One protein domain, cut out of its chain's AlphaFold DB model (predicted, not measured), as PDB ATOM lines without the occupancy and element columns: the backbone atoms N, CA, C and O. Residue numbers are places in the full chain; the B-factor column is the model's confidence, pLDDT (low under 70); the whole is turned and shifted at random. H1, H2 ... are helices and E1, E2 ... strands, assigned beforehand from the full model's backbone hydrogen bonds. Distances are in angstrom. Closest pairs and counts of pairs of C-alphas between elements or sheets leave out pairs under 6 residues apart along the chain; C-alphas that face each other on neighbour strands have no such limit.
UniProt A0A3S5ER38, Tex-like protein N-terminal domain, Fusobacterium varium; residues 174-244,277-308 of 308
ATOM      1  N   ARG A 174      19.425  49.573  -5.588       95.62
ATOM      2  CA  ARG A 174      20.684  48.841  -5.789       95.62
ATOM      3  C   ARG A 174      21.887  49.718  -5.466       95.62
ATOM      4  O   ARG A 174      22.749  49.305  -4.689       95.62
ATOM      5  N   GLU A 175      21.900  50.940  -5.991       94.88
ATOM      6  CA  GLU A 175      22.950  51.920  -5.727       94.88
ATOM      7  C   GLU A 175      23.054  52.257  -4.235       94.88
ATOM      8  O   GLU A 175      24.119  52.103  -3.632       94.88
ATOM      9  N   GLN A 176      21.946  52.647  -3.604       96.44
ATOM     10  CA  GLN A 176      21.942  53.053  -2.197       96.44
ATOM     11  C   GLN A 176      22.328  51.906  -1.253       96.44
ATOM     12  O   GLN A 176      23.042  52.124  -0.271       96.44
ATOM     13  N   ILE A 177      21.903  50.675  -1.546       97.44
ATOM     14  CA  ILE A 177      22.261  49.492  -0.755       97.44
ATOM     15  C   ILE A 177      23.742  49.161  -0.930       97.44
ATOM     16  O   ILE A 177      24.415  48.895   0.066       97.44
ATOM     17  N   ARG A 178      24.279  49.252  -2.154       97.19
ATOM     18  CA  ARG A 178      25.717  49.093  -2.419       97.19
ATOM     19  C   ARG A 178      26.538  50.106  -1.633       97.19
ATOM     20  O   ARG A 178      27.511  49.729  -0.984       97.19
ATOM     21  N   GLU A 179      26.133  51.375  -1.627       96.50
ATOM     22  CA  GLU A 179      26.810  52.396  -0.828       96.50
ATOM     23  C   GLU A 179      26.779  52.095   0.670       96.50
ATOM     24  O   GLU A 179      27.785  52.284   1.360       96.50
ATOM     25  N   ILE A 180      25.631  51.648   1.186       97.44
ATOM     26  CA  ILE A 180      25.497  51.271   2.593       97.44
ATOM     27  C   ILE A 180      26.420  50.086   2.895       97.44
ATOM     28  O   ILE A 180      27.186  50.161   3.851       97.44
ATOM     29  N   MET A 181      26.445  49.046   2.060       97.75
ATOM     30  CA  MET A 181      27.340  47.897   2.245       97.75
ATOM     31  C   MET A 181      28.826  48.281   2.173       97.75
ATOM     32  O   MET A 181      29.618  47.769   2.960       97.75
ATOM     33  N   LEU A 182      29.218  49.220   1.309       97.19
ATOM     34  CA  LEU A 182      30.597  49.725   1.257       97.19
ATOM     35  C   LEU A 182      30.982  50.538   2.505       97.19
ATOM     36  O   LEU A 182      32.135  50.510   2.934       97.19
ATOM     37  N   LYS A 183      30.033  51.274   3.093       96.50
ATOM     38  CA  LYS A 183      30.279  52.139   4.260       96.50
ATOM     39  C   LYS A 183      30.207  51.368   5.586       96.50
ATOM     40  O   LYS A 183      31.069  51.567   6.445       96.50
ATOM     41  N   SER A 184      29.197  50.513   5.754       95.75
ATOM     42  CA  SER A 184      28.853  49.848   7.019       95.75
ATOM     43  C   SER A 184      28.676  48.330   6.928       95.75
ATOM     44  O   SER A 184      28.354  47.702   7.934       95.75
ATOM     45  N   GLY A 185      28.909  47.715   5.766       97.38
ATOM     46  CA  GLY A 185      28.941  46.260   5.651       97.38
ATOM     47  C   GLY A 185      30.066  45.646   6.485       97.38
ATOM     48  O   GLY A 185      31.079  46.285   6.784       97.38
ATOM     49  N   ILE A 186      29.889  44.384   6.847       97.94
ATOM     50  CA  ILE A 186      30.852  43.591   7.607       97.94
ATOM     51  C   ILE A 186      31.275  42.424   6.729       97.94
ATOM     52  O   ILE A 186      30.434  41.610   6.342       97.94
ATOM     53  N   LEU A 187      32.569  42.339   6.429       98.25
ATOM     54  CA  LEU A 187      33.151  41.153   5.823       98.25
ATOM     55  C   LEU A 187      33.272  40.078   6.902       98.25
ATOM     56  O   LEU A 187      33.839  40.328   7.964       98.25
ATOM     57  N   VAL A 188      32.726  38.898   6.629       98.00
ATOM     58  CA  VAL A 188      32.721  37.747   7.528       98.00
ATOM     59  C   VAL A 188      33.379  36.577   6.819       98.00
ATOM     60  O   VAL A 188      32.981  36.228   5.705       98.00
ATOM     61  N   THR A 189      34.339  35.937   7.480       98.12
ATOM     62  CA  THR A 189      34.942  34.692   7.002       98.12
ATOM     63  C   THR A 189      34.715  33.558   7.988       98.12
ATOM     64  O   THR A 189      34.621  33.771   9.201       98.12
ATOM     65  N   LYS A 190      34.593  32.344   7.448       97.62
ATOM     66  CA  LYS A 190      34.485  31.105   8.225       97.62
ATOM     67  C   LYS A 190      35.337  30.010   7.603       97.62
ATOM     68  O   LYS A 190      35.426  29.949   6.378       97.62
ATOM     69  N   GLU A 191      35.913  29.129   8.417       97.00
ATOM     70  CA  GLU A 191      36.537  27.904   7.904       97.00
ATOM     71  C   GLU A 191      35.497  27.001   7.222       97.00
ATOM     72  O   GLU A 191      34.367  26.833   7.695       97.00
ATOM     73  N   THR A 192      35.866  26.405   6.090       96.69
ATOM     74  CA  THR A 192      35.032  25.383   5.454       96.69
ATOM     75  C   THR A 192      35.267  24.019   6.104       96.69
ATOM     76  O   THR A 192      36.245  23.780   6.813       96.69
ATOM     77  N   LYS A 193      34.412  23.046   5.775       94.25
ATOM     78  CA  LYS A 193      34.611  21.649   6.197       94.25
ATOM     79  C   LYS A 193      35.927  21.047   5.683       94.25
ATOM     80  O   LYS A 193      36.428  20.114   6.300       94.25
ATOM     81  N   LYS A 194      36.471  21.569   4.576       92.94
ATOM     82  CA  LYS A 194      37.714  21.096   3.950       92.94
ATOM     83  C   LYS A 194      38.967  21.748   4.543       92.94
ATOM     84  O   LYS A 194      40.065  21.247   4.315       92.94
ATOM     85  N   ALA A 195      38.828  22.820   5.328       91.75
ATOM     86  CA  ALA A 195      39.955  23.580   5.870       91.75
ATOM     87  C   ALA A 195      40.952  22.706   6.646       91.75
ATOM     88  O   ALA A 195      42.158  22.857   6.495       91.75
ATOM     89  N   LYS A 196      40.464  21.723   7.415       89.12
ATOM     90  CA  LYS A 196      41.320  20.806   8.190       89.12
ATOM     91  C   LYS A 196      42.238  19.937   7.325       89.12
ATOM     92  O   LYS A 196      43.302  19.548   7.792       89.12
ATOM     93  N   GLU A 197      41.817  19.619   6.104       92.69
ATOM     94  CA  GLU A 197      42.580  18.796   5.160       92.69
ATOM     95  C   GLU A 197      43.473  19.657   4.261       92.69
ATOM     96  O   GLU A 197      44.602  19.273   3.962       92.69
ATOM     97  N   LEU A 198      42.977  20.827   3.849       92.62
ATOM     98  CA  LEU A 198      43.642  21.699   2.878       92.62
ATOM     99  C   LEU A 198      44.625  22.688   3.524       92.62
ATOM    100  O   LEU A 198      45.656  22.992   2.928       92.62
ATOM    101  N   ASP A 199      44.364  23.141   4.753       93.69
ATOM    102  CA  ASP A 199      45.200  24.106   5.474       93.69
ATOM    103  C   ASP A 199      45.955  23.470   6.655       93.69
ATOM    104  O   ASP A 199      45.845  23.877   7.815       93.69
ATOM    105  N   ILE A 200      46.766  22.449   6.358       90.94
ATOM    106  CA  ILE A 200      47.558  21.700   7.356       90.94
ATOM    107  C   ILE A 200      48.454  22.635   8.189       90.94
ATOM    108  O   ILE A 200      48.677  22.406   9.379       90.94
ATOM    109  N   LYS A 201      48.973  23.699   7.564       92.31
ATOM    110  CA  LYS A 201      49.864  24.680   8.202       92.31
ATOM    111  C   LYS A 201      49.114  25.827   8.890       92.31
ATOM    112  O   LYS A 201      49.778  26.657   9.505       92.31
ATOM    113  N   LYS A 202      47.778  25.863   8.813       93.19
ATOM    114  CA  LYS A 202      46.920  26.934   9.347       93.19
ATOM    115  C   LYS A 202      47.332  28.326   8.863       93.19
ATOM    116  O   LYS A 202      47.349  29.276   9.642       93.19
ATOM    117  N   VAL A 203      47.682  28.440   7.583       94.19
ATOM    118  CA  VAL A 203      48.046  29.707   6.930       94.19
ATOM    119  C   VAL A 203      46.923  30.734   7.077       94.19
ATOM    120  O   VAL A 203      47.200  31.922   7.228       94.19
ATOM    121  N   TYR A 204      45.669  30.281   7.088       96.19
ATOM    122  CA  TYR A 204      44.486  31.125   7.217       96.19
ATOM    123  C   TYR A 204      43.853  31.062   8.611       96.19
ATOM    124  O   TYR A 204      42.706  31.476   8.770       96.19
ATOM    125  N   GLY A 205      44.581  30.572   9.624       94.25
ATOM    126  CA  GLY A 205      44.053  30.353  10.975       94.25
ATOM    127  C   GLY A 205      43.414  31.596  11.603       94.25
ATOM    128  O   GLY A 205      42.357  31.489  12.222       94.25
ATOM    129  N   ASP A 206      43.988  32.778  11.362       95.12
ATOM    130  CA  ASP A 206      43.456  34.065  11.843       95.12
ATOM    131  C   ASP A 206      42.114  34.454  11.190       95.12
ATOM    132  O   ASP A 206      41.410  35.335  11.683       95.12
ATOM    133  N   TYR A 207      41.739  33.791  10.091       96.94
ATOM    134  CA  TYR A 207      40.528  34.046   9.309       96.94
ATOM    135  C   TYR A 207      39.465  32.943   9.447       96.94
ATOM    136  O   TYR A 207      38.442  32.992   8.763       96.94
ATOM    137  N   TYR A 208      39.658  31.941  10.308       96.69
ATOM    138  CA  TYR A 208      38.672  30.864  10.492       96.69
ATOM    139  C   TYR A 208      37.361  31.330  11.127       96.69
ATOM    140  O   TYR A 208      36.312  30.748  10.859       96.69
ATOM    141  N   GLU A 209      37.405  32.385  11.936       96.25
ATOM    142  CA  GLU A 209      36.229  33.080  12.450       96.25
ATOM    143  C   GLU A 209      36.562  34.565  12.566       96.25
ATOM    144  O   GLU A 209      37.003  35.056  13.606       96.25
ATOM    145  N   TYR A 210      36.399  35.285  11.461       96.69
ATOM    146  CA  TYR A 210      36.840  36.668  11.370       96.69
ATOM    147  C   TYR A 210      35.731  37.581  10.874       96.69
ATOM    148  O   TYR A 210      34.906  37.206  10.037       96.69
ATOM    149  N   LYS A 211      35.704  38.792  11.432       97.06
ATOM    150  CA  LYS A 211      34.765  39.850  11.072       97.06
ATOM    151  C   LYS A 211      35.486  41.186  11.064       97.06
ATOM    152  O   LYS A 211      36.095  41.557  12.064       97.06
ATOM    153  N   GLU A 212      35.365  41.933   9.976       96.25
ATOM    154  CA  GLU A 212      35.919  43.283   9.880       96.25
ATOM    155  C   GLU A 212      34.979  44.198   9.081       96.25
ATOM    156  O   GLU A 212      34.395  43.758   8.087       96.25
ATOM    157  N   PRO A 213      34.800  45.471   9.483       97.25
ATOM    158  CA  PRO A 213      34.061  46.431   8.673       97.25
ATOM    159  C   PRO A 213      34.683  46.596   7.281       97.25
ATOM    160  O   PRO A 213      35.884  46.841   7.153       97.25
ATOM    161  N   VAL A 214      33.845  46.553   6.244       97.31
ATOM    162  CA  VAL A 214      34.233  46.713   4.831       97.31
ATOM    163  C   VAL A 214      34.998  48.017   4.588       97.31
ATOM    164  O   VAL A 214      35.935  48.061   3.799       97.31
ATOM    165  N   SER A 215      34.648  49.082   5.305       96.06
ATOM    166  CA  SER A 215      35.315  50.380   5.185       96.06
ATOM    167  C   SER A 215      36.712  50.438   5.817       96.06
ATOM    168  O   SER A 215      37.442  51.397   5.569       96.06
ATOM    169  N   LYS A 216      37.092  49.445   6.634       96.12
ATOM    170  CA  LYS A 216      38.355  49.428   7.397       96.12
ATOM    171  C   LYS A 216      39.317  48.317   6.988       96.12
ATOM    172  O   LYS A 216      40.497  48.416   7.315       96.12
ATOM    173  N   ILE A 217      38.832  47.286   6.300       96.00
ATOM    174  CA  ILE A 217      39.661  46.147   5.912       96.00
ATOM    175  C   ILE A 217      40.758  46.567   4.918       96.00
ATOM    176  O   ILE A 217      40.458  47.155   3.875       96.00
ATOM    177  N   PRO A 218      42.040  46.292   5.219       95.56
ATOM    178  CA  PRO A 218      43.134  46.657   4.335       95.56
ATOM    179  C   PRO A 218      43.223  45.715   3.117       95.56
ATOM    180  O   PRO A 218      42.950  44.515   3.232       95.56
ATOM    181  N   PRO A 219      43.692  46.212   1.959       94.94
ATOM    182  CA  PRO A 219      43.840  45.445   0.718       94.94
ATOM    183  C   PRO A 219      44.509  44.082   0.812       94.94
ATOM    184  O   PRO A 219      43.987  43.099   0.295       94.94
ATOM    185  N   HIS A 220      45.637  43.979   1.511       94.19
ATOM    186  CA  HIS A 220      46.348  42.706   1.631       94.19
ATOM    187  C   HIS A 220      45.501  41.622   2.322       94.19
ATOM    188  O   HIS A 220      45.636  40.446   1.990       94.19
ATOM    189  N   ARG A 221      44.590  41.998   3.238       96.50
ATOM    190  CA  ARG A 221      43.654  41.051   3.862       96.50
ATOM    191  C   ARG A 221      42.549  40.636   2.909       96.50
ATOM    192  O   ARG A 221      42.214  39.460   2.896       96.50
ATOM    193  N   ILE A 222      42.041  41.550   2.077       97.69
ATOM    194  CA  ILE A 222      41.111  41.194   0.992       97.69
ATOM    195  C   ILE A 222      41.739  40.129   0.091       97.69
ATOM    196  O   ILE A 222      41.131  39.086  -0.139       97.69
ATOM    197  N   LEU A 223      42.983  40.335  -0.351       96.62
ATOM    198  CA  LEU A 223      43.691  39.355  -1.180       96.62
ATOM    199  C   LEU A 223      43.906  38.022  -0.445       96.62
ATOM    200  O   LEU A 223      43.728  36.961  -1.044       96.62
ATOM    201  N   ALA A 224      44.238  38.056   0.850       96.69
ATOM    202  CA  ALA A 224      44.420  36.852   1.659       96.69
ATOM    203  C   ALA A 224      43.123  36.036   1.793       96.69
ATOM    204  O   ALA A 224      43.137  34.831   1.543       96.69
ATOM    205  N   VAL A 225      41.999  36.677   2.131       97.62
ATOM    206  CA  VAL A 225      40.716  35.969   2.281       97.62
ATOM    207  C   VAL A 225      40.178  35.484   0.935       97.62
ATOM    208  O   VAL A 225      39.660  34.375   0.865       97.62
ATOM    209  N   ASN A 226      40.372  36.246  -0.149       97.56
ATOM    210  CA  ASN A 226      40.023  35.817  -1.508       97.56
ATOM    211  C   ASN A 226      40.821  34.576  -1.929       97.56
ATOM    212  O   ASN A 226      40.288  33.673  -2.573       97.56
ATOM    213  N   ARG A 227      42.104  34.514  -1.558       97.06
ATOM    214  CA  ARG A 227      42.941  33.341  -1.810       97.06
ATOM    215  C   ARG A 227      42.463  32.130  -1.010       97.06
ATOM    216  O   ARG A 227      42.308  31.063  -1.595       97.06
ATOM    217  N   GLY A 228      42.184  32.305   0.283       97.12
ATOM    218  CA  GLY A 228      41.641  31.238   1.128       97.12
ATOM    219  C   GLY A 228      40.283  30.725   0.636       97.12
ATOM    220  O   GLY A 228      40.028  29.526   0.697       97.12
ATOM    221  N   GLU A 229      39.439  31.603   0.087       97.50
ATOM    222  CA  GLU A 229      38.182  31.227  -0.573       97.50
ATOM    223  C   GLU A 229      38.415  30.405  -1.842       97.50
ATOM    224  O   GLU A 229      37.826  29.340  -2.014       97.50
ATOM    225  N   LYS A 230      39.330  30.849  -2.711       97.19
ATOM    226  CA  LYS A 230      39.689  30.139  -3.947       97.19
ATOM    227  C   LYS A 230      40.311  28.762  -3.692       97.19
ATOM    228  O   LYS A 230      40.180  27.868  -4.522       97.19
ATOM    229  N   GLU A 231      41.005  28.606  -2.570       97.00
ATOM    230  CA  GLU A 231      41.597  27.343  -2.120       97.00
ATOM    231  C   GLU A 231      40.592  26.461  -1.345       97.00
ATOM    232  O   GLU A 231      40.997  25.456  -0.770       97.00
ATOM    233  N   ASP A 232      39.291  26.796  -1.338       96.56
ATOM    234  CA  ASP A 232      38.223  26.073  -0.626       96.56
ATOM    235  C   ASP A 232      38.419  26.003   0.909       96.56
ATOM    236  O   ASP A 232      37.770  25.199   1.583       96.56
ATOM    237  N   ILE A 233      39.294  26.826   1.496       97.75
ATOM    238  CA  ILE A 233      39.615  26.825   2.937       97.75
ATOM    239  C   ILE A 233      38.686  27.758   3.715       97.75
ATOM    240  O   ILE A 233      38.268  27.429   4.827       97.75
ATOM    241  N   LEU A 234      38.326  28.900   3.126       98.06
ATOM    242  CA  LEU A 234      37.431  29.888   3.723       98.06
ATOM    243  C   LEU A 234      36.129  30.008   2.926       98.06
ATOM    244  O   LEU A 234      36.119  29.891   1.709       98.06
ATOM    245  N   SER A 235      35.030  30.310   3.608       97.69
ATOM    246  CA  SER A 235      33.866  30.954   2.995       97.69
ATOM    247  C   SER A 235      33.902  32.435   3.336       97.69
ATOM    248  O   SER A 235      34.026  32.757   4.523       97.69
ATOM    249  N   VAL A 236      33.761  33.322   2.352       97.88
ATOM    250  CA  VAL A 236      33.780  34.771   2.576       97.88
ATOM    251  C   VAL A 236      32.433  35.365   2.194       97.88
ATOM    252  O   VAL A 236      31.855  35.029   1.167       97.88
ATOM    253  N   SER A 237      31.925  36.260   3.036       97.38
ATOM    254  CA  SER A 237      30.663  36.958   2.791       97.38
ATOM    255  C   SER A 237      30.730  38.412   3.238       97.38
ATOM    256  O   SER A 237      31.558  38.767   4.078       97.38
ATOM    257  N   VAL A 238      29.864  39.261   2.692       97.81
ATOM    258  CA  VAL A 238      29.626  40.623   3.185       97.81
ATOM    259  C   VAL A 238      28.179  40.738   3.623       97.81
ATOM    260  O   VAL A 238      27.256  40.648   2.821       97.81
ATOM    261  N   THR A 239      27.987  40.993   4.911       95.88
ATOM    262  CA  THR A 239      26.664  41.085   5.536       95.88
ATOM    263  C   THR A 239      26.404  42.481   6.085       95.88
ATOM    264  O   THR A 239      27.340  43.228   6.373       95.88
ATOM    265  N   LEU A 240      25.133  42.824   6.275       96.12
ATOM    266  CA  LEU A 240      24.725  44.005   7.031       96.12
ATOM    267  C   LEU A 240      24.488  43.626   8.494       96.12
ATOM    268  O   LEU A 240      23.915  42.573   8.779       96.12
ATOM    269  N   ASP A 241      24.896  44.496   9.415       94.00
ATOM    270  CA  ASP A 241      24.426  44.416  10.796       94.00
ATOM    271  C   ASP A 241      22.947  44.824  10.900       94.00
ATOM    272  O   ASP A 241      22.349  45.352   9.958       94.00
ATOM    273  N   GLU A 242      22.338  44.580  12.060       94.50
ATOM    274  CA  GLU A 242      20.916  44.856  12.286       94.50
ATOM    275  C   GLU A 242      20.573  46.339  12.068       94.50
ATOM    276  O   GLU A 242      19.562  46.672  11.453       94.50
ATOM    277  N   MET A 243      21.449  47.248  12.506       95.38
ATOM    278  CA  MET A 243      21.247  48.687  12.340       95.38
ATOM    279  C   MET A 243      21.258  49.100  10.863       95.38
ATOM    280  O   MET A 243      20.377  49.842  10.420       95.38
ATOM    281  N   SER A 244      22.228  48.618  10.085       95.50
ATOM    282  CA  SER A 244      22.328  48.917   8.655       95.50
ATOM    283  C   SER A 244      21.208  48.251   7.867       95.50
ATOM    284  O   SER A 244      20.667  48.869   6.951       95.50
ATOM    285  N   ILE A 277      18.349  41.046  -3.716       96.06
ATOM    286  CA  ILE A 277      19.268  42.193  -3.712       96.06
ATOM    287  C   ILE A 277      20.608  41.836  -3.075       96.06
ATOM    288  O   ILE A 277      21.638  41.953  -3.739       96.06
ATOM    289  N   LEU A 278      20.617  41.403  -1.810       96.88
ATOM    290  CA  LEU A 278      21.850  41.222  -1.038       96.88
ATOM    291  C   LEU A 278      22.820  40.231  -1.700       96.88
ATOM    292  O   LEU A 278      23.977  40.609  -1.850       96.88
ATOM    293  N   PRO A 279      22.400  39.060  -2.229       95.50
ATOM    294  CA  PRO A 279      23.325  38.151  -2.915       95.50
ATOM    295  C   PRO A 279      23.951  38.745  -4.186       95.50
ATOM    296  O   PRO A 279      25.031  38.342  -4.626       95.50
ATOM    297  N   SER A 280      23.258  39.672  -4.852       94.25
ATOM    298  CA  SER A 280      23.802  40.372  -6.017       94.25
ATOM    299  C   SER A 280      24.756  41.483  -5.603       94.25
ATOM    300  O   SER A 280      25.871  41.537  -6.115       94.25
ATOM    301  N   ILE A 281      24.333  42.346  -4.679       96.62
ATOM    302  CA  ILE A 281      25.118  43.501  -4.240       96.62
ATOM    303  C   ILE A 281      26.355  43.061  -3.454       96.62
ATOM    304  O   ILE A 281      27.412  43.658  -3.605       96.62
ATOM    305  N   GLU A 282      26.277  41.978  -2.685       97.50
ATOM    306  CA  GLU A 282      27.433  41.372  -2.025       97.50
ATOM    307  C   GLU A 282      28.546  41.045  -3.025       97.50
ATOM    308  O   GLU A 282      29.696  41.422  -2.807       97.50
ATOM    309  N   ARG A 283      28.211  40.398  -4.150       96.00
ATOM    310  CA  ARG A 283      29.185  40.077  -5.204       96.00
ATOM    311  C   ARG A 283      29.793  41.335  -5.814       96.00
ATOM    312  O   ARG A 283      31.001  41.389  -6.016       96.00
ATOM    313  N   GLU A 284      28.979  42.356  -6.063       95.56
ATOM    314  CA  GLU A 284      29.460  43.648  -6.566       95.56
ATOM    315  C   GLU A 284      30.424  44.314  -5.575       95.56
ATOM    316  O   GLU A 284      31.512  44.736  -5.955       95.56
ATOM    317  N   VAL A 285      30.072  44.348  -4.287       97.56
ATOM    318  CA  VAL A 285      30.919  44.901  -3.222       97.56
ATOM    319  C   VAL A 285      32.226  44.116  -3.102       97.56
ATOM    320  O   VAL A 285      33.292  44.721  -3.017       97.56
ATOM    321  N   ARG A 286      32.180  42.779  -3.147       97.62
ATOM    322  CA  ARG A 286      33.375  41.918  -3.132       97.62
ATOM    323  C   ARG A 286      34.290  42.194  -4.329       97.62
ATOM    324  O   ARG A 286      35.504  42.264  -4.139       97.62
ATOM    325  N   ASN A 287      33.731  42.409  -5.521       96.31
ATOM    326  CA  ASN A 287      34.506  42.776  -6.709       96.31
ATOM    327  C   ASN A 287      35.164  44.149  -6.542       96.31
ATOM    328  O   ASN A 287      36.371  44.254  -6.709       96.31
ATOM    329  N   ILE A 288      34.422  45.163  -6.081       95.81
ATOM    330  CA  ILE A 288      34.968  46.507  -5.818       95.81
ATOM    331  C   ILE A 288      36.139  46.452  -4.826       95.81
ATOM    332  O   ILE A 288      37.157  47.120  -5.013       95.81
ATOM    333  N   LEU A 289      36.011  45.655  -3.760       96.81
ATOM    334  CA  LEU A 289      37.090  45.468  -2.787       96.81
ATOM    335  C   LEU A 289      38.300  44.765  -3.401       96.81
ATOM    336  O   LEU A 289      39.432  45.116  -3.074       96.81
ATOM    337  N   THR A 290      38.061  43.792  -4.278       97.31
ATOM    338  CA  THR A 290      39.115  43.046  -4.973       97.31
ATOM    339  C   THR A 290      39.871  43.951  -5.937       97.31
ATOM    340  O   THR A 290      41.086  44.061  -5.806       97.31
ATOM    341  N   ASP A 291      39.167  44.689  -6.797       94.00
ATOM    342  CA  ASP A 291      39.761  45.630  -7.752       94.00
ATOM    343  C   ASP A 291      40.616  46.676  -7.027       94.00
ATOM    344  O   ASP A 291      41.770  46.922  -7.381       94.00
ATOM    345  N   LYS A 292      40.088  47.253  -5.936       94.31
ATOM    346  CA  LYS A 292      40.839  48.197  -5.101       94.31
ATOM    347  C   LYS A 292      42.094  47.551  -4.513       94.31
ATOM    348  O   LYS A 292      43.144  48.192  -4.456       94.31
ATOM    349  N   ALA A 293      41.984  46.307  -4.056       95.38
ATOM    350  CA  ALA A 293      43.093  45.628  -3.417       95.38
ATOM    351  C   ALA A 293      44.206  45.243  -4.400       95.38
ATOM    352  O   ALA A 293      45.387  45.366  -4.073       95.38
ATOM    353  N   GLU A 294      43.837  44.827  -5.609       93.06
ATOM    354  CA  GLU A 294      44.774  44.534  -6.691       93.06
ATOM    355  C   GLU A 294      45.497  45.797  -7.164       93.06
ATOM    356  O   GLU A 294      46.720  45.780  -7.303       93.06
ATOM    357  N   LEU A 295      44.779  46.914  -7.328       89.62
ATOM    358  CA  LEU A 295      45.382  48.199  -7.692       89.62
ATOM    359  C   LEU A 295      46.419  48.666  -6.661       89.62
ATOM    360  O   LEU A 295      47.511  49.096  -7.041       89.62
ATOM    361  N   GLU A 296      46.117  48.550  -5.366       91.25
ATOM    362  CA  GLU A 296      47.066  48.919  -4.309       91.25
ATOM    363  C   GLU A 296      48.279  47.981  -4.281       91.25
ATOM    364  O   GLU A 296      49.417  48.441  -4.178       91.25
ATOM    365  N   ALA A 297      48.069  46.673  -4.459       89.50
ATOM    366  CA  ALA A 297      49.167  45.718  -4.550       89.50
ATOM    367  C   ALA A 297      50.093  46.032  -5.738       89.50
ATOM    368  O   ALA A 297      51.312  46.075  -5.571       89.50
ATOM    369  N   ILE A 298      49.531  46.315  -6.919       87.56
ATOM    370  CA  ILE A 298      50.294  46.712  -8.112       87.56
ATOM    371  C   ILE A 298      51.096  47.990  -7.847       87.56
ATOM    372  O   ILE A 298      52.262  48.063  -8.241       87.56
ATOM    373  N   ALA A 299      50.511  48.980  -7.164       85.25
ATOM    374  CA  ALA A 299      51.211  50.213  -6.812       85.25
ATOM    375  C   ALA A 299      52.437  49.936  -5.925       85.25
ATOM    376  O   ALA A 299      53.536  50.383  -6.255       85.25
ATOM    377  N   VAL A 300      52.280  49.121  -4.876       86.50
ATOM    378  CA  VAL A 300      53.384  48.723  -3.984       86.50
ATOM    379  C   VAL A 300      54.462  47.935  -4.738       86.50
ATOM    380  O   VAL A 300      55.654  48.205  -4.585       86.50
ATOM    381  N   PHE A 301      54.079  46.989  -5.603       85.94
ATOM    382  CA  PHE A 301      55.044  46.246  -6.423       85.94
ATOM    383  C   PHE A 301      55.806  47.156  -7.390       85.94
ATOM    384  O   PHE A 301      57.016  46.999  -7.552       85.94
ATOM    385  N   LYS A 302      55.123  48.128  -8.005       84.00
ATOM    386  CA  LYS A 302      55.738  49.111  -8.903       84.00
ATOM    387  C   LYS A 302      56.754  49.985  -8.174       84.00
ATOM    388  O   LYS A 302      57.809  50.262  -8.737       84.00
ATOM    389  N   GLU A 303      56.453  50.431  -6.957       79.75
ATOM    390  CA  GLU A 303      57.400  51.203  -6.145       79.75
ATOM    391  C   GLU A 303      58.624  50.372  -5.770       79.75
ATOM    392  O   GLU A 303      59.746  50.820  -5.989       79.75
ATOM    393  N   ASN A 304      58.424  49.129  -5.328       81.62
ATOM    394  CA  ASN A 304      59.528  48.231  -5.000       81.62
ATOM    395  C   ASN A 304      60.428  47.952  -6.212       81.62
ATOM    396  O   ASN A 304      61.644  47.960  -6.073       81.62
ATOM    397  N   LEU A 305      59.856  47.770  -7.408       80.06
ATOM    398  CA  LEU A 305      60.613  47.560  -8.649       80.06
ATOM    399  C   LEU A 305      61.403  48.791  -9.114       80.06
ATOM    400  O   LEU A 305      62.375  48.622  -9.835       80.06
ATOM    401  N   LYS A 306      61.007  50.012  -8.727       65.88
ATOM    402  CA  LYS A 306      61.763  51.245  -9.027       65.88
ATOM    403  C   LYS A 306      62.977  51.451  -8.116       65.88
ATOM    404  O   LYS A 306      63.814  52.295  -8.421       65.88
ATOM    405  N   ILE A 307      63.010  50.769  -6.970       59.28
ATOM    406  CA  ILE A 307      64.086  50.866  -5.974       59.28
ATOM    407  C   ILE A 307      65.262  49.931  -6.338       59.28
ATOM    408  O   ILE A 307      66.357  50.094  -5.799       59.28
ATOM    409  N   PHE A 308      65.055  49.003  -7.280       45.38
ATOM    410  CA  PHE A 308      66.090  48.169  -7.902       45.38
ATOM    411  C   PHE A 308      66.558  48.755  -9.238       45.38
ATOM    412  O   PHE A 308      67.741  48.524  -9.576       45.38
TER     413      PHE A 308
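AT A GLANCE: This is residues 174 to 244 and 277 to 308 of the 308 residues of the protein "Tex-like protein N-terminal domain" of Fusobacterium varium (UniProt A0A3S5ER38). A small sheet of three strands has helices over one face: H3 packs on it, and the long helix H4 crosses H3 steeply, with residues 278 to 286 near the edge strand E3 and residues 298 to 308 sticking out as an arm. H1 packs on the first part of H4 at one end of the sheet, while the short H2 lies off the sheet, beyond the other end. The printed part has 103 residues, with four named helices and three named strands in the order H1, E1, H2, E2, H3, E3, H4; the sheet runs E2, E1, E3, all antiparallel, and the class is mixed, helices and strands. The whole is only just compact, close to loose, with a radius of gyration of the C-alphas of 15.0 A, and flat, spanning 47 by 37 by 19 A.

IN THESE COORDINATES: H1, residues 174 to 184, begins at C-alpha 174 (20.684, 48.841, -5.789) and is 15.2 A long. E1, residues 186 to 191, spans 16.7 A. H2 is residues 195 to 198, and E2 is residues 209 to 213, 14.0 A long. H3, residues 219 to 230, begins at C-alpha 219 (43.840, 45.445, 0.718) and spans 16.5 A. E3, residues 234 to 239, spans 15.6 A. After the cut, H4, residues 277 to 306, runs 43.8 A to C-alpha 306 (61.763, 51.245, -9.027).

HOW THE PARTS SIT: E1 is the inner strand, antiparallel to both edge strands. N 188 and O 237 of E1 and E3 are 2.8 A apart, and N 187 and O 212 of E1 and E2 are 2.8 A apart, both within hydrogen-bond range. H1, H3 and H4 on one face of the sheet make two layers, helices over strands. H3 lies over E1 and E3 at a height over the sheet of 9.2 A; it runs along the strands, but only just, at 27 degrees to E3 on the local plane. E2, H3 and E3 form a split strand-helix-strand unit, two strands running the same way with E1 between them, and its crossover is right-handed. H3 touches H4 with residues 219 to 223 alone, closest at the C-alphas of Pro 219 and Ala 293, 4.2 A, at a steep tilt of 60 degrees, opposite ways. H4 touches H1 with residues 277 to 285 alone, closest at the C-alphas of Arg 178 and Ile 281, 5.9 A, at a steep tilt of 58 degrees, the same way. H2 is not on the sheet and is apart from H1, H3 and H4. Every O i to N i+4 pair is within hydrogen-bond range in H1 and H3, and 25 of 26 in H4; H2 is too short for such a pair.

THE WHOLE: The C-alphas of Glu 242 and Phe 308, the two farthest apart, are 49.6 A apart. Residues 245 to 276 are not printed, and C-alphas 244 and 277 are 14.4 A apart across the cut. Of the links printed whole, none is long. Mean pLDDT of the printed part is 93.7; residues 306 to 308 are under 70.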